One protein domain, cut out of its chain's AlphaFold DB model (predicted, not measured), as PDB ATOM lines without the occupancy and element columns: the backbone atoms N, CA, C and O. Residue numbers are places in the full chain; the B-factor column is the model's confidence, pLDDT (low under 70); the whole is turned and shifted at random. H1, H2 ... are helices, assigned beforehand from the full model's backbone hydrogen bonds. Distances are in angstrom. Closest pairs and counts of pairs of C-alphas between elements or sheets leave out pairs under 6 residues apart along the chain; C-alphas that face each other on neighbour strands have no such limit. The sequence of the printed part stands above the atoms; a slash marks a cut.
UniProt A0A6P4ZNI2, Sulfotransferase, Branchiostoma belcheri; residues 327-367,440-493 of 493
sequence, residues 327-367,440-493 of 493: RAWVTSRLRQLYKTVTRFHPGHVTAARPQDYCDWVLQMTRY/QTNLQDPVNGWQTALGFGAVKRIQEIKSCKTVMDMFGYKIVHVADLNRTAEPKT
ATOM      1  N   ARG A 327     136.856 221.830 178.064       94.56
ATOM      2  CA  ARG A 327     136.243 221.087 179.176       94.56
ATOM      3  C   ARG A 327     134.822 221.567 179.448       94.56
ATOM      4  O   ARG A 327     133.926 220.744 179.649       94.56
ATOM      5  N   ALA A 328     134.597 222.879 179.417       91.50
ATOM      6  CA  ALA A 328     133.270 223.475 179.555       91.50
ATOM      7  C   ALA A 328     132.374 223.131 178.358       91.50
ATOM      8  O   ALA A 328     131.224 222.733 178.550       91.50
ATOM      9  N   TRP A 329     132.921 223.201 177.144       91.88
ATOM     10  CA  TRP A 329     132.223 222.821 175.920       91.88
ATOM     11  C   TRP A 329     131.794 221.349 175.945       91.88
ATOM     12  O   TRP A 329     130.609 221.039 175.798       91.88
ATOM     13  N   VAL A 330     132.728 220.434 176.247       93.44
ATOM     14  CA  VAL A 330     132.431 219.000 176.401       93.44
ATOM     15  C   VAL A 330     131.366 218.777 177.464       93.44
ATOM     16  O   VAL A 330     130.454 217.989 177.249       93.44
ATOM     17  N   THR A 331     131.443 219.477 178.597       91.31
ATOM     18  CA  THR A 331     130.444 219.351 179.666       91.31
ATOM     19  C   THR A 331     129.047 219.741 179.183       91.31
ATOM     20  O   THR A 331     128.107 218.974 179.399       91.31
ATOM     21  N   SER A 332     128.906 220.875 178.483       87.81
ATOM     22  CA  SER A 332     127.622 221.294 177.896       87.81
ATOM     23  C   SER A 332     127.091 220.228 176.931       87.81
ATOM     24  O   SER A 332     125.943 219.788 177.041       87.81
ATOM     25  N   ARG A 333     127.959 219.715 176.048       89.62
ATOM     26  CA  ARG A 333     127.596 218.663 175.094       89.62
ATOM     27  C   ARG A 333     127.162 217.371 175.788       89.62
ATOM     28  O   ARG A 333     126.174 216.761 175.387       89.62
ATOM     29  N   LEU A 334     127.864 216.954 176.838       91.56
ATOM     30  CA  LEU A 334     127.522 215.755 177.600       91.56
ATOM     31  C   LEU A 334     126.195 215.902 178.345       91.56
ATOM     32  O   LEU A 334     125.426 214.949 178.354       91.56
ATOM     33  N   ARG A 335     125.876 217.078 178.896       89.31
ATOM     34  CA  ARG A 335     124.566 217.335 179.524       89.31
ATOM     35  C   ARG A 335     123.410 217.231 178.533       89.31
ATOM     36  O   ARG A 335     122.356 216.707 178.879       89.31
ATOM     37  N   GLN A 336     123.618 217.665 177.289       86.00
ATOM     38  CA  GLN A 336     122.626 217.497 176.220       86.00
ATOM     39  C   GLN A 336     122.416 216.017 175.858       86.00
ATOM     40  O   GLN A 336     121.279 215.589 175.662       86.00
ATOM     41  N   LEU A 337     123.502 215.237 175.787       89.44
ATOM     42  CA  LEU A 337     123.466 213.811 175.438       89.44
ATOM     43  C   LEU A 337     122.947 212.926 176.584       89.44
ATOM     44  O   LEU A 337     122.253 211.943 176.342       89.44
ATOM     45  N   TYR A 338     123.265 213.281 177.829       91.00
ATOM     46  CA  TYR A 338     123.017 212.486 179.032       91.00
ATOM     47  C   TYR A 338     122.286 213.319 180.093       91.00
ATOM     48  O   TYR A 338     122.838 213.653 181.140       91.00
ATOM     49  N   LYS A 339     121.016 213.637 179.830       85.56
ATOM     50  CA  LYS A 339     120.209 214.576 180.635       85.56
ATOM     51  C   LYS A 339     120.096 214.234 182.130       85.56
ATOM     52  O   LYS A 339     119.866 215.126 182.936       85.56
ATOM     53  N   THR A 340     120.228 212.961 182.503       88.94
ATOM     54  CA  THR A 340     120.102 212.483 183.895       88.94
ATOM     55  C   THR A 340     121.439 212.341 184.620       88.94
ATOM     56  O   THR A 340     121.461 212.052 185.815       88.94
ATOM     57  N   VAL A 341     122.563 212.520 183.919       88.25
ATOM     58  CA  VAL A 341     123.903 212.320 184.476       88.25
ATOM     59  C   VAL A 341     124.460 213.655 184.952       88.25
ATOM     60  O   VAL A 341     124.592 214.607 184.187       88.25
ATOM     61  N   THR A 342     124.828 213.712 186.229       86.31
ATOM     62  CA  THR A 342     125.387 214.916 186.862       86.31
ATOM     63  C   THR A 342     126.912 214.905 186.919       86.31
ATOM     64  O   THR A 342     127.525 215.973 186.963       86.31
ATOM     65  N   ARG A 343     127.532 213.715 186.891       91.81
ATOM     66  CA  ARG A 343     128.987 213.529 186.939       91.81
ATOM     67  C   ARG A 343     129.477 212.605 185.827       91.81
ATOM     68  O   ARG A 343     129.082 211.445 185.738       91.81
ATOM     69  N   PHE A 344     130.384 213.109 185.000       93.44
ATOM     70  CA  PHE A 344     130.905 212.438 183.821       93.44
ATOM     71  C   PHE A 344     132.299 211.854 184.051       93.44
ATOM     72  O   PHE A 344     133.237 212.512 184.502       93.44
ATOM     73  N   HIS A 345     132.430 210.589 183.675       92.62
ATOM     74  CA  HIS A 345     133.664 209.800 183.693       92.62
ATOM     75  C   HIS A 345     134.326 209.700 182.299       92.62
ATOM     76  O   HIS A 345     133.662 209.994 181.302       92.62
ATOM     77  N   PRO A 346     135.596 209.239 182.194       92.12
ATOM     78  CA  PRO A 346     136.341 209.167 180.928       92.12
ATOM     79  C   PRO A 346     135.631 208.461 179.767       92.12
ATOM     80  O   PRO A 346     135.926 208.761 178.613       92.12
ATOM     81  N   GLY A 347     134.733 207.510 180.053       90.38
ATOM     82  CA  GLY A 347     133.959 206.793 179.034       90.38
ATOM     83  C   GLY A 347     132.958 207.678 178.285       90.38
ATOM     84  O   GLY A 347     132.747 207.473 177.095       90.38
ATOM     85  N   HIS A 348     132.408 208.707 178.937       94.19
ATOM     86  CA  HIS A 348     131.437 209.616 178.314       94.19
ATOM     87  C   HIS A 348     132.099 210.587 177.336       94.19
ATOM     88  O   HIS A 348     131.496 210.954 176.334       94.19
ATOM     89  N   VAL A 349     133.349 210.983 177.600       94.06
ATOM     90  CA  VAL A 349     134.070 212.021 176.840       94.06
ATOM     91  C   VAL A 349     134.089 211.731 175.337       94.06
ATOM     92  O   VAL A 349     133.925 212.648 174.537       94.06
ATOM     93  N   THR A 350     134.222 210.464 174.938       91.81
ATOM     94  CA  THR A 350     134.222 210.064 173.523       91.81
ATOM     95  C   THR A 350     132.930 210.466 172.803       91.81
ATOM     96  O   THR A 350     132.987 210.897 171.655       91.81
ATOM     97  N   ALA A 351     131.774 210.388 173.473       92.94
ATOM     98  CA  ALA A 351     130.479 210.733 172.884       92.94
ATOM     99  C   ALA A 351     130.350 212.233 172.566       92.94
ATOM    100  O   ALA A 351     129.647 212.607 171.629       92.94
ATOM    101  N   ALA A 352     131.059 213.093 173.305       92.12
ATOM    102  CA  ALA A 352     131.097 214.529 173.037       92.12
ATOM    103  C   ALA A 352     132.016 214.913 171.869       92.12
ATOM    104  O   ALA A 352     131.928 216.041 171.401       92.12
ATOM    105  N   ARG A 353     132.879 213.998 171.399       94.19
ATOM    106  CA  ARG A 353     133.836 214.228 170.300       94.19
ATOM    107  C   ARG A 353     134.658 215.528 170.466       94.19
ATOM    108  O   ARG A 353     134.687 216.350 169.557       94.19
ATOM    109  N   PRO A 354     135.359 215.721 171.605       95.44
ATOM    110  CA  PRO A 354     136.151 216.929 171.888       95.44
ATOM    111  C   PRO A 354     137.141 217.320 170.792       95.44
ATOM    112  O   PRO A 354     137.369 218.506 170.572       95.44
ATOM    113  N   GLN A 355     137.732 216.333 170.117       95.38
ATOM    114  CA  GLN A 355     138.700 216.586 169.059       95.38
ATOM    115  C   GLN A 355     138.093 217.409 167.915       95.38
ATOM    116  O   GLN A 355     138.741 218.348 167.474       95.38
ATOM    117  N   ASP A 356     136.847 217.145 167.511       93.12
ATOM    118  CA  ASP A 356     136.193 217.894 166.430       93.12
ATOM    119  C   ASP A 356     136.046 219.383 166.777       93.12
ATOM    120  O   ASP A 356     136.310 220.247 165.944       93.12
ATOM    121  N   TYR A 357     135.664 219.687 168.022       93.56
ATOM    122  CA  TYR A 357     135.570 221.061 168.519       93.56
ATOM    123  C   TYR A 357     136.935 221.749 168.513       93.56
ATOM    124  O   TYR A 357     137.086 222.857 168.003       93.56
ATOM    125  N   CYS A 358     137.946 221.088 169.071       94.94
ATOM    126  CA  CYS A 358     139.277 221.666 169.186       94.94
ATOM    127  C   CYS A 358     139.934 221.852 167.811       94.94
ATOM    128  O   CYS A 358     140.521 222.901 167.562       94.94
ATOM    129  N   ASP A 359     139.791 220.884 166.905       92.44
ATOM    130  CA  ASP A 359     140.273 220.974 165.525       92.44
ATOM    131  C   ASP A 359     139.575 222.125 164.784       92.44
ATOM    132  O   ASP A 359     140.246 222.913 164.118       92.44
ATOM    133  N   TRP A 360     138.262 222.301 164.983       90.62
ATOM    134  CA  TRP A 360     137.519 223.445 164.452       90.62
ATOM    135  C   TRP A 360     138.044 224.780 164.987       90.62
ATOM    136  O   TRP A 360     138.323 225.683 164.202       90.62
ATOM    137  N   VAL A 361     138.252 224.916 166.303       90.81
ATOM    138  CA  VAL A 361     138.807 226.153 166.883       90.81
ATOM    139  C   VAL A 361     140.176 226.454 166.276       90.81
ATOM    140  O   VAL A 361     140.440 227.597 165.904       90.81
ATOM    141  N   LEU A 362     141.043 225.449 166.133       88.38
ATOM    142  CA  LEU A 362     142.346 225.631 165.495       88.38
ATOM    143  C   LEU A 362     142.201 226.070 164.036       88.38
ATOM    144  O   LEU A 362     142.883 227.003 163.635       88.38
ATOM    145  N   GLN A 363     141.290 225.472 163.273       84.81
ATOM    146  CA  GLN A 363     141.034 225.846 161.883       84.81
ATOM    147  C   GLN A 363     140.500 227.281 161.740       84.81
ATOM    148  O   GLN A 363     140.875 227.988 160.807       84.81
ATOM    149  N   MET A 364     139.650 227.737 162.664       81.62
ATOM    150  CA  MET A 364     139.095 229.097 162.630       81.62
ATOM    151  C   MET A 364     140.057 230.165 163.150       81.62
ATOM    152  O   MET A 364     139.830 231.355 162.946       81.62
ATOM    153  N   THR A 365     141.120 229.767 163.850       80.75
ATOM    154  CA  THR A 365     142.046 230.699 164.518       80.75
ATOM    155  C   THR A 365     143.445 230.684 163.918       80.75
ATOM    156  O   THR A 365     144.193 231.648 164.087       80.75
ATOM    157  N   ARG A 366     143.805 229.620 163.198       70.12
ATOM    158  CA  ARG A 366     145.088 229.450 162.519       70.12
ATOM    159  C   ARG A 366     144.850 229.370 161.022       70.12
ATOM    160  O   ARG A 366     144.050 228.560 160.570       70.12
ATOM    161  N   TYR A 367     145.609 230.139 160.251       54.22
ATOM    162  CA  TYR A 367     145.842 229.780 158.859       54.22
ATOM    163  C   TYR A 367     147.329 229.812 158.519       54.22
ATOM    164  O   TYR A 367     148.097 230.602 159.071       54.22
ATOM    165  N   GLN A 440     116.153 229.376 179.284       49.50
ATOM    166  CA  GLN A 440     115.952 228.149 178.499       49.50
ATOM    167  C   GLN A 440     117.258 227.450 178.097       49.50
ATOM    168  O   GLN A 440     117.223 226.315 177.623       49.50
ATOM    169  N   THR A 441     118.408 228.102 178.260       52.38
ATOM    170  CA  THR A 441     119.691 227.631 177.723       52.38
ATOM    171  C   THR A 441     120.656 227.213 178.831       52.38
ATOM    172  O   THR A 441     120.594 227.705 179.958       52.38
ATOM    173  N   ASN A 442     121.612 226.332 178.509       51.72
ATOM    174  CA  ASN A 442     122.702 225.915 179.411       51.72
ATOM    175  C   ASN A 442     123.660 227.074 179.790       51.72
ATOM    176  O   ASN A 442     124.718 226.840 180.368       51.72
ATOM    177  N   LEU A 443     123.316 228.328 179.470       54.62
ATOM    178  CA  LEU A 443     124.046 229.538 179.855       54.62
ATOM    179  C   LEU A 443     124.021 229.800 181.368       54.62
ATOM    180  O   LEU A 443     124.827 230.583 181.857       54.62
ATOM    181  N   GLN A 444     123.134 229.122 182.107       52.88
ATOM    182  CA  GLN A 444     123.134 229.090 183.576       52.88
ATOM    183  C   GLN A 444     124.303 228.292 184.162       52.88
ATOM    184  O   GLN A 444     124.527 228.325 185.373       52.88
ATOM    185  N   ASP A 445     125.033 227.538 183.336       58.84
ATOM    186  CA  ASP A 445     126.173 226.783 183.823       58.84
ATOM    187  C   ASP A 445     127.264 227.742 184.302       58.84
ATOM    188  O   ASP A 445     127.750 228.560 183.512       58.84
ATOM    189  N   PRO A 446     127.707 227.628 185.570       63.81
ATOM    190  CA  PRO A 446     128.807 228.435 186.064       63.81
ATOM    191  C   PRO A 446     130.007 228.308 185.127       63.81
ATOM    192  O   PRO A 446     130.275 227.226 184.599       63.81
ATOM    193  N   VAL A 447     130.786 229.381 184.982       69.19
ATOM    194  CA  VAL A 447     132.014 229.407 184.162       69.19
ATOM    195  C   VAL A 447     132.928 228.199 184.444       69.19
ATOM    196  O   VAL A 447     133.524 227.630 183.533       69.19
ATOM    197  N   ASN A 448     132.964 227.741 185.699       74.00
ATOM    198  CA  ASN A 448     133.738 226.584 186.155       74.00
ATOM    199  C   ASN A 448     132.891 225.329 186.446       74.00
ATOM    200  O   ASN A 448     133.361 224.411 187.112       74.00
ATOM    201  N   GLY A 449     131.655 225.246 185.948       79.56
ATOM    202  CA  GLY A 449     130.733 224.128 186.193       79.56
ATOM    203  C   GLY A 449     131.254 222.773 185.696       79.56
ATOM    204  O   GLY A 449     130.842 221.725 186.187       79.56
ATOM    205  N   TRP A 450     132.222 222.776 184.775       89.12
ATOM    206  CA  TRP A 450     132.926 221.569 184.348       89.12
ATOM    207  C   TRP A 450     133.784 220.946 185.457       89.12
ATOM    208  O   TRP A 450     134.002 219.738 185.432       89.12
ATOM    209  N   GLN A 451     134.248 221.722 186.444       87.62
ATOM    210  CA  GLN A 451     135.082 221.211 187.542       87.62
ATOM    211  C   GLN A 451     134.302 220.270 188.464       87.62
ATOM    212  O   GLN A 451     134.864 219.318 188.998       87.62
ATOM    213  N   THR A 452     132.999 220.506 188.628       86.25
ATOM    214  CA  THR A 452     132.115 219.637 189.417       86.25
ATOM    215  C   THR A 452     131.512 218.522 188.567       86.25
ATOM    216  O   THR A 452     131.331 217.403 189.051       86.25
ATOM    217  N   ALA A 453     131.244 218.797 187.288       88.88
ATOM    218  CA  ALA A 453     130.628 217.841 186.378       88.88
ATOM    219  C   ALA A 453     131.602 216.785 185.835       88.88
ATOM    220  O   ALA A 453     131.180 215.667 185.560       88.88
ATOM    221  N   LEU A 454     132.889 217.090 185.659       92.31
ATOM    222  CA  LEU A 454     133.871 216.152 185.106       92.31
ATOM    223  C   LEU A 454     134.718 215.526 186.220       92.31
ATOM    224  O   LEU A 454     135.386 216.214 186.986       92.31
ATOM    225  N   GLY A 455     134.766 214.194 186.282       91.88
ATOM    226  CA  GLY A 455     135.770 213.505 187.095       91.88
ATOM    227  C   GLY A 455     137.188 213.765 186.571       91.88
ATOM    228  O   GLY A 455     137.372 213.978 185.372       91.88
ATOM    229  N   PHE A 456     138.208 213.675 187.434       90.75
ATOM    230  CA  PHE A 456     139.602 213.957 187.050       90.75
ATOM    231  C   PHE A 456     140.046 213.202 185.792       90.75
ATOM    232  O   PHE A 456     140.629 213.791 184.891       90.75
ATOM    233  N   GLY A 457     139.723 211.909 185.682       91.75
ATOM    234  CA  GLY A 457     140.070 211.139 184.488       91.75
ATOM    235  C   GLY A 457     139.423 211.683 183.204       91.75
ATOM    236  O   GLY A 457     140.020 211.583 182.136       91.75
ATOM    237  N   ALA A 458     138.215 212.252 183.286       94.50
ATOM    238  CA  ALA A 458     137.552 212.881 182.145       94.50
ATOM    239  C   ALA A 458     138.243 214.200 181.773       94.50
ATOM    240  O   ALA A 458     138.530 214.419 180.599       94.50
ATOM    241  N   VAL A 459     138.586 215.025 182.771       95.19
ATOM    242  CA  VAL A 459     139.385 216.250 182.585       95.19
ATOM    243  C   VAL A 459     140.725 215.919 181.927       95.19
ATOM    244  O   VAL A 459     141.067 216.500 180.900       95.19
ATOM    245  N   LYS A 460     141.446 214.934 182.471       94.56
ATOM    246  CA  LYS A 460     142.723 214.449 181.944       94.56
ATOM    247  C   LYS A 460     142.585 214.005 180.487       94.56
ATOM    248  O   LYS A 460     143.334 214.486 179.647       94.56
ATOM    249  N   ARG A 461     141.569 213.193 180.168       94.88
ATOM    250  CA  ARG A 461     141.316 212.727 178.798       94.88
ATOM    251  C   ARG A 461     141.110 213.873 177.806       94.88
ATOM    252  O   ARG A 461     141.586 213.772 176.685       94.88
ATOM    253  N   ILE A 462     140.416 214.945 178.193       96.94
ATOM    254  CA  ILE A 462     140.223 216.124 177.329       96.94
ATOM    255  C   ILE A 462     141.547 216.879 177.148       96.94
ATOM    256  O   ILE A 462     141.912 217.215 176.026       96.94
ATOM    257  N   GLN A 463     142.286 217.108 178.239       96.06
ATOM    258  CA  GLN A 463     143.566 217.833 178.234       96.06
ATOM    259  C   GLN A 463     144.688 217.092 177.487       96.06
ATOM    260  O   GLN A 463     145.636 217.725 177.032       96.06
ATOM    261  N   GLU A 464     144.609 215.764 177.372       95.00
ATOM    262  CA  GLU A 464     145.590 214.936 176.654       95.00
ATOM    263  C   GLU A 464     145.359 214.892 175.136       95.00
ATOM    264  O   GLU A 464     146.250 214.484 174.389       95.00
ATOM    265  N   ILE A 465     144.202 215.352 174.646       96.81
ATOM    266  CA  ILE A 465     143.965 215.492 173.206       96.81
ATOM    267  C   ILE A 465     144.852 216.617 172.676       96.81
ATOM    268  O   ILE A 465     144.749 217.761 173.118       96.81
ATOM    269  N   LYS A 466     145.701 216.301 171.692       95.94
ATOM    270  CA  LYS A 466     146.708 217.224 171.142       95.94
ATOM    271  C   LYS A 466     146.116 218.572 170.724       95.94
ATOM    272  O   LYS A 466     146.652 219.616 171.100       95.94
ATOM    273  N   SER A 467     145.018 218.568 169.967       95.69
ATOM    274  CA  SER A 467     144.381 219.809 169.523       95.69
ATOM    275  C   SER A 467     143.751 220.579 170.673       95.69
ATOM    276  O   SER A 467     143.948 221.786 170.764       95.69
ATOM    277  N   CYS A 468     143.091 219.903 171.613       96.81
ATOM    278  CA  CYS A 468     142.517 220.567 172.781       96.81
ATOM    279  C   CYS A 468     143.577 221.180 173.688       96.81
ATOM    280  O   CYS A 468     143.423 222.332 174.078       96.81
ATOM    281  N   LYS A 469     144.683 220.479 173.956       95.56
ATOM    282  CA  LYS A 469     145.832 221.048 174.673       95.56
ATOM    283  C   LYS A 469     146.317 222.331 174.003       95.56
ATOM    284  O   LYS A 469     146.499 223.350 174.651       95.56
ATOM    285  N   THR A 470     146.434 222.289 172.681       93.31
ATOM    286  CA  THR A 470     146.871 223.430 171.881       93.31
ATOM    287  C   THR A 470     145.900 224.615 171.966       93.31
ATOM    288  O   THR A 470     146.335 225.751 172.127       93.31
ATOM    289  N   VAL A 471     144.590 224.363 171.884       93.62
ATOM    290  CA  VAL A 471     143.543 225.382 172.082       93.62
ATOM    291  C   VAL A 471     143.624 225.969 173.491       93.62
ATOM    292  O   VAL A 471     143.550 227.184 173.661       93.62
ATOM    293  N   MET A 472     143.811 225.119 174.501       94.50
ATOM    294  CA  MET A 472     143.952 225.548 175.888       94.50
ATOM    295  C   MET A 472     145.149 226.466 176.092       94.50
ATOM    296  O   MET A 472     144.983 227.542 176.663       94.50
ATOM    297  N   ASP A 473     146.304 226.099 175.547       91.62
ATOM    298  CA  ASP A 473     147.507 226.924 175.598       91.62
ATOM    299  C   ASP A 473     147.297 228.261 174.858       91.62
ATOM    300  O   ASP A 473     147.620 229.321 175.393       91.62
ATOM    301  N   MET A 474     146.680 228.241 173.667       87.81
ATOM    302  CA  MET A 474     146.407 229.446 172.866       87.81
ATOM    303  C   MET A 474     145.497 230.463 173.562       87.81
ATOM    304  O   MET A 474     145.710 231.665 173.424       87.81
ATOM    305  N   PHE A 475     144.473 229.997 174.280       90.56
ATOM    306  CA  PHE A 475     143.468 230.858 174.916       90.56
ATOM    307  C   PHE A 475     143.667 231.026 176.430       90.56
ATOM    308  O   PHE A 475     142.816 231.604 177.119       90.56
ATOM    309  N   GLY A 476     144.811 230.564 176.950       90.19
ATOM    310  CA  GLY A 476     145.222 230.746 178.341       90.19
ATOM    311  C   GLY A 476     144.406 229.932 179.349       90.19
ATOM    312  O   GLY A 476     144.257 230.355 180.500       90.19
ATOM    313  N   TYR A 477     143.845 228.789 178.943       91.94
ATOM    314  CA  TYR A 477     143.161 227.873 179.853       91.94
ATOM    315  C   TYR A 477     144.188 227.047 180.629       91.94
ATOM    316  O   TYR A 477     144.970 226.291 180.058       91.94
ATOM    317  N   LYS A 478     144.169 227.162 181.960       91.62
ATOM    318  CA  LYS A 478     145.099 226.428 182.826       91.62
ATOM    319  C   LYS A 478     144.811 224.927 182.791       91.62
ATOM    320  O   LYS A 478     143.667 224.504 183.006       91.62
ATOM    321  N   ILE A 479     145.857 224.137 182.565       90.38
ATOM    322  CA  ILE A 479     145.833 222.680 182.716       90.38
ATOM    323  C   ILE A 479     145.681 222.347 184.202       90.38
ATOM    324  O   ILE A 479     146.377 222.913 185.039       90.38
ATOM    325  N   VAL A 480     144.748 221.451 184.517       87.06
ATOM    326  CA  VAL A 480     144.516 220.957 185.879       87.06
ATOM    327  C   VAL A 480     145.247 219.638 186.071       87.06
ATOM    328  O   VAL A 480     145.068 218.697 185.289       87.06
ATOM    329  N   HIS A 481     146.040 219.561 187.132       83.44
ATOM    330  CA  HIS A 481     146.725 218.358 187.582       83.44
ATOM    331  C   HIS A 481     146.001 217.734 188.784       83.44
ATOM    332  O   HIS A 481     145.151 218.356 189.416       83.44
ATOM    333  N   VAL A 482     146.340 216.481 189.119       73.06
ATOM    334  CA  VAL A 482     145.743 215.756 190.264       73.06
ATOM    335  C   VAL A 482     145.832 216.576 191.558       73.06
ATOM    336  O   VAL A 482     144.869 216.637 192.316       73.06
ATOM    337  N   ALA A 483     146.969 217.241 191.784       61.44
ATOM    338  CA  ALA A 483     147.233 218.041 192.980       61.44
ATOM    339  C   ALA A 483     146.308 219.266 193.126       61.44
ATOM    340  O   ALA A 483     146.061 219.715 194.245       61.44
ATOM    341  N   ASP A 484     145.768 219.782 192.022       63.38
ATOM    342  CA  ASP A 484     144.930 220.983 192.026       63.38
ATOM    343  C   ASP A 484     143.505 220.693 192.519       63.38
ATOM    344  O   ASP A 484     142.867 221.569 193.098       63.38
ATOM    345  N   LEU A 485     143.018 219.455 192.360       57.22
ATOM    346  CA  LEU A 485     141.687 219.048 192.831       57.22
ATOM    347  C   LEU A 485     141.632 218.802 194.344       57.22
ATOM    348  O   LEU A 485     140.574 218.976 194.951       57.22
ATOM    349  N   ASN A 486     142.765 218.455 194.963       49.41
ATOM    350  CA  ASN A 486     142.854 218.293 196.415       49.41
ATOM    351  C   ASN A 486     142.789 219.643 197.150       49.41
ATOM    352  O   ASN A 486     142.274 219.700 198.259       49.41
ATOM    353  N   ARG A 487     143.222 220.746 196.519       47.47
ATOM    354  CA  ARG A 487     143.155 222.102 197.102       47.47
ATOM    355  C   ARG A 487     141.759 222.722 197.073       47.47
ATOM    356  O   ARG A 487     141.475 223.616 197.857       47.47
ATOM    357  N   THR A 488     140.881 222.268 196.181       44.75
ATOM    358  CA  THR A 488     139.476 222.714 196.121       44.75
ATOM    359  C   THR A 488     138.545 221.937 197.055       44.75
ATOM    360  O   THR A 488     137.376 222.296 197.169       44.75
ATOM    361  N   ALA A 489     139.040 220.872 197.698       39.25
ATOM    362  CA  ALA A 489     138.281 220.053 198.643       39.25
ATOM    363  C   ALA A 489     138.459 220.487 200.110       39.25
ATOM    364  O   ALA A 489     137.720 220.010 200.968       39.25
ATOM    365  N   GLU A 490     139.398 221.390 200.404       31.95
ATOM    366  CA  GLU A 490     139.483 222.009 201.723       31.95
ATOM    367  C   GLU A 490     138.478 223.167 201.798       31.95
ATOM    368  O   GLU A 490     138.546 224.097 200.982       31.95
ATOM    369  N   PRO A 491     137.511 223.134 202.733       34.84
ATOM    370  CA  PRO A 491     136.683 224.297 202.989       34.84
ATOM    371  C   PRO A 491     137.613 225.431 203.419       34.84
ATOM    372  O   PRO A 491     138.459 225.246 204.292       34.84
ATOM    373  N   LYS A 492     137.465 226.602 202.795       38.72
ATOM    374  CA  LYS A 492     138.062 227.829 203.325       38.72
ATOM    375  C   LYS A 492     137.486 228.021 204.730       38.72
ATOM    376  O   LYS A 492     136.305 228.340 204.846       38.72
ATOM    377  N   THR A 493     138.288 227.725 205.746       34.16
ATOM    378  CA  THR A 493     137.994 227.994 207.160       34.16
ATOM    379  C   THR A 493     138.060 229.474 207.455       34.16
ATOM    380  O   THR A 493     138.980 230.117 206.893       34.16
TER     381      THR A 493
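Overview. This is residues 327 to 367 and 440 to 493 of the 493 residues of the protein "Sulfotransferase" of Branchiostoma belcheri (UniProt A0A6P4ZNI2). Short helices cross one another in a small cluster: H1, H2 and H5 make the middle, with H4 packed on H1, while H3 and H6 cross as a pair toward one end of the longest axis. Toward the other end lie H7 and an unnamed tail, residues 488 to 493. The printed part has 95 residues with seven named helices, H1 to H7 in order along the chain, and no named strand; the class is all helix. The whole is compact, with a radius of gyration of the C-alphas of 13.8 A, yet elongated in outline, spanning 49 by 30 by 26 A.

Along the chain. H1 is residues 327 to 337, 15.2 A long, and begins at C-alpha 327 at (136.243, 221.087, 179.176). H2 is residues 346 to 352, and H3, the longest helix by residues, is residues 354 to 365, 16.7 A long, with C-alpha 365 at (142.046, 230.699, 164.518). After the cut come H4, residues 449 to 453, H5, residues 456 to 463, 10.4 A long, and H6, residues 466 to 474, 12.3 A long. H7 is residues 482 to 487 and ends at C-alpha 487 at (143.155, 222.102, 197.102).

Arrangement. Helix packing is mostly crossed: leaving out helices that touch only at the corner or at their ends, 0 of the 3 touching pairs with a tilt are at a shallow tilt. H1 touches H2, the C-alphas of Val 330 and Ala 352 closest at 5.8 A, about perpendicular at 77 degrees. H1 touches H4, the closest C-alphas being those of Ala 328 and Trp 450 at 5.2 A. H2 touches H5 at a steep tilt of 42 degrees, the same way, with the C-alphas of Pro 346 and Ala 458 closest at 4.1 A. H5 and H6 only just touch, with 3 pairs of C-alphas within 8 A, and only at the corner by their link; Gln 463 and Lys 469 have the closest C-alphas, 5.3 A apart. H3 touches H6 at a steep tilt of 48 degrees, the same way, closest at the C-alphas of Cys 358 and Cys 468, 5.0 A. H7 touches no helix; it is close to H5 but not clearly touching, the C-alphas of Phe 456 and Val 482 being closest at 7.2 A. Every O i to N i+4 pair is within hydrogen-bond range in H1, H3, H4, H5 and H6; H2 has 0 of 3, with 2 of 4 O i to N i+3 pairs, and H7 has 0 of 2, with 1 of 3.

Size, cuts and confidence. The two C-alphas farthest apart are those of Tyr 367 and Thr 493, the chain's last residue, at 49.0 A. Residues 368 to 439 are not printed, and C-alphas 367 and 440 are 35.8 A apart across the cut. Of the links that are printed whole, none is long. The mean pLDDT of the printed part is 82.1; residue 367, residues 440 to 447 and residues 483 to 493 are under 70.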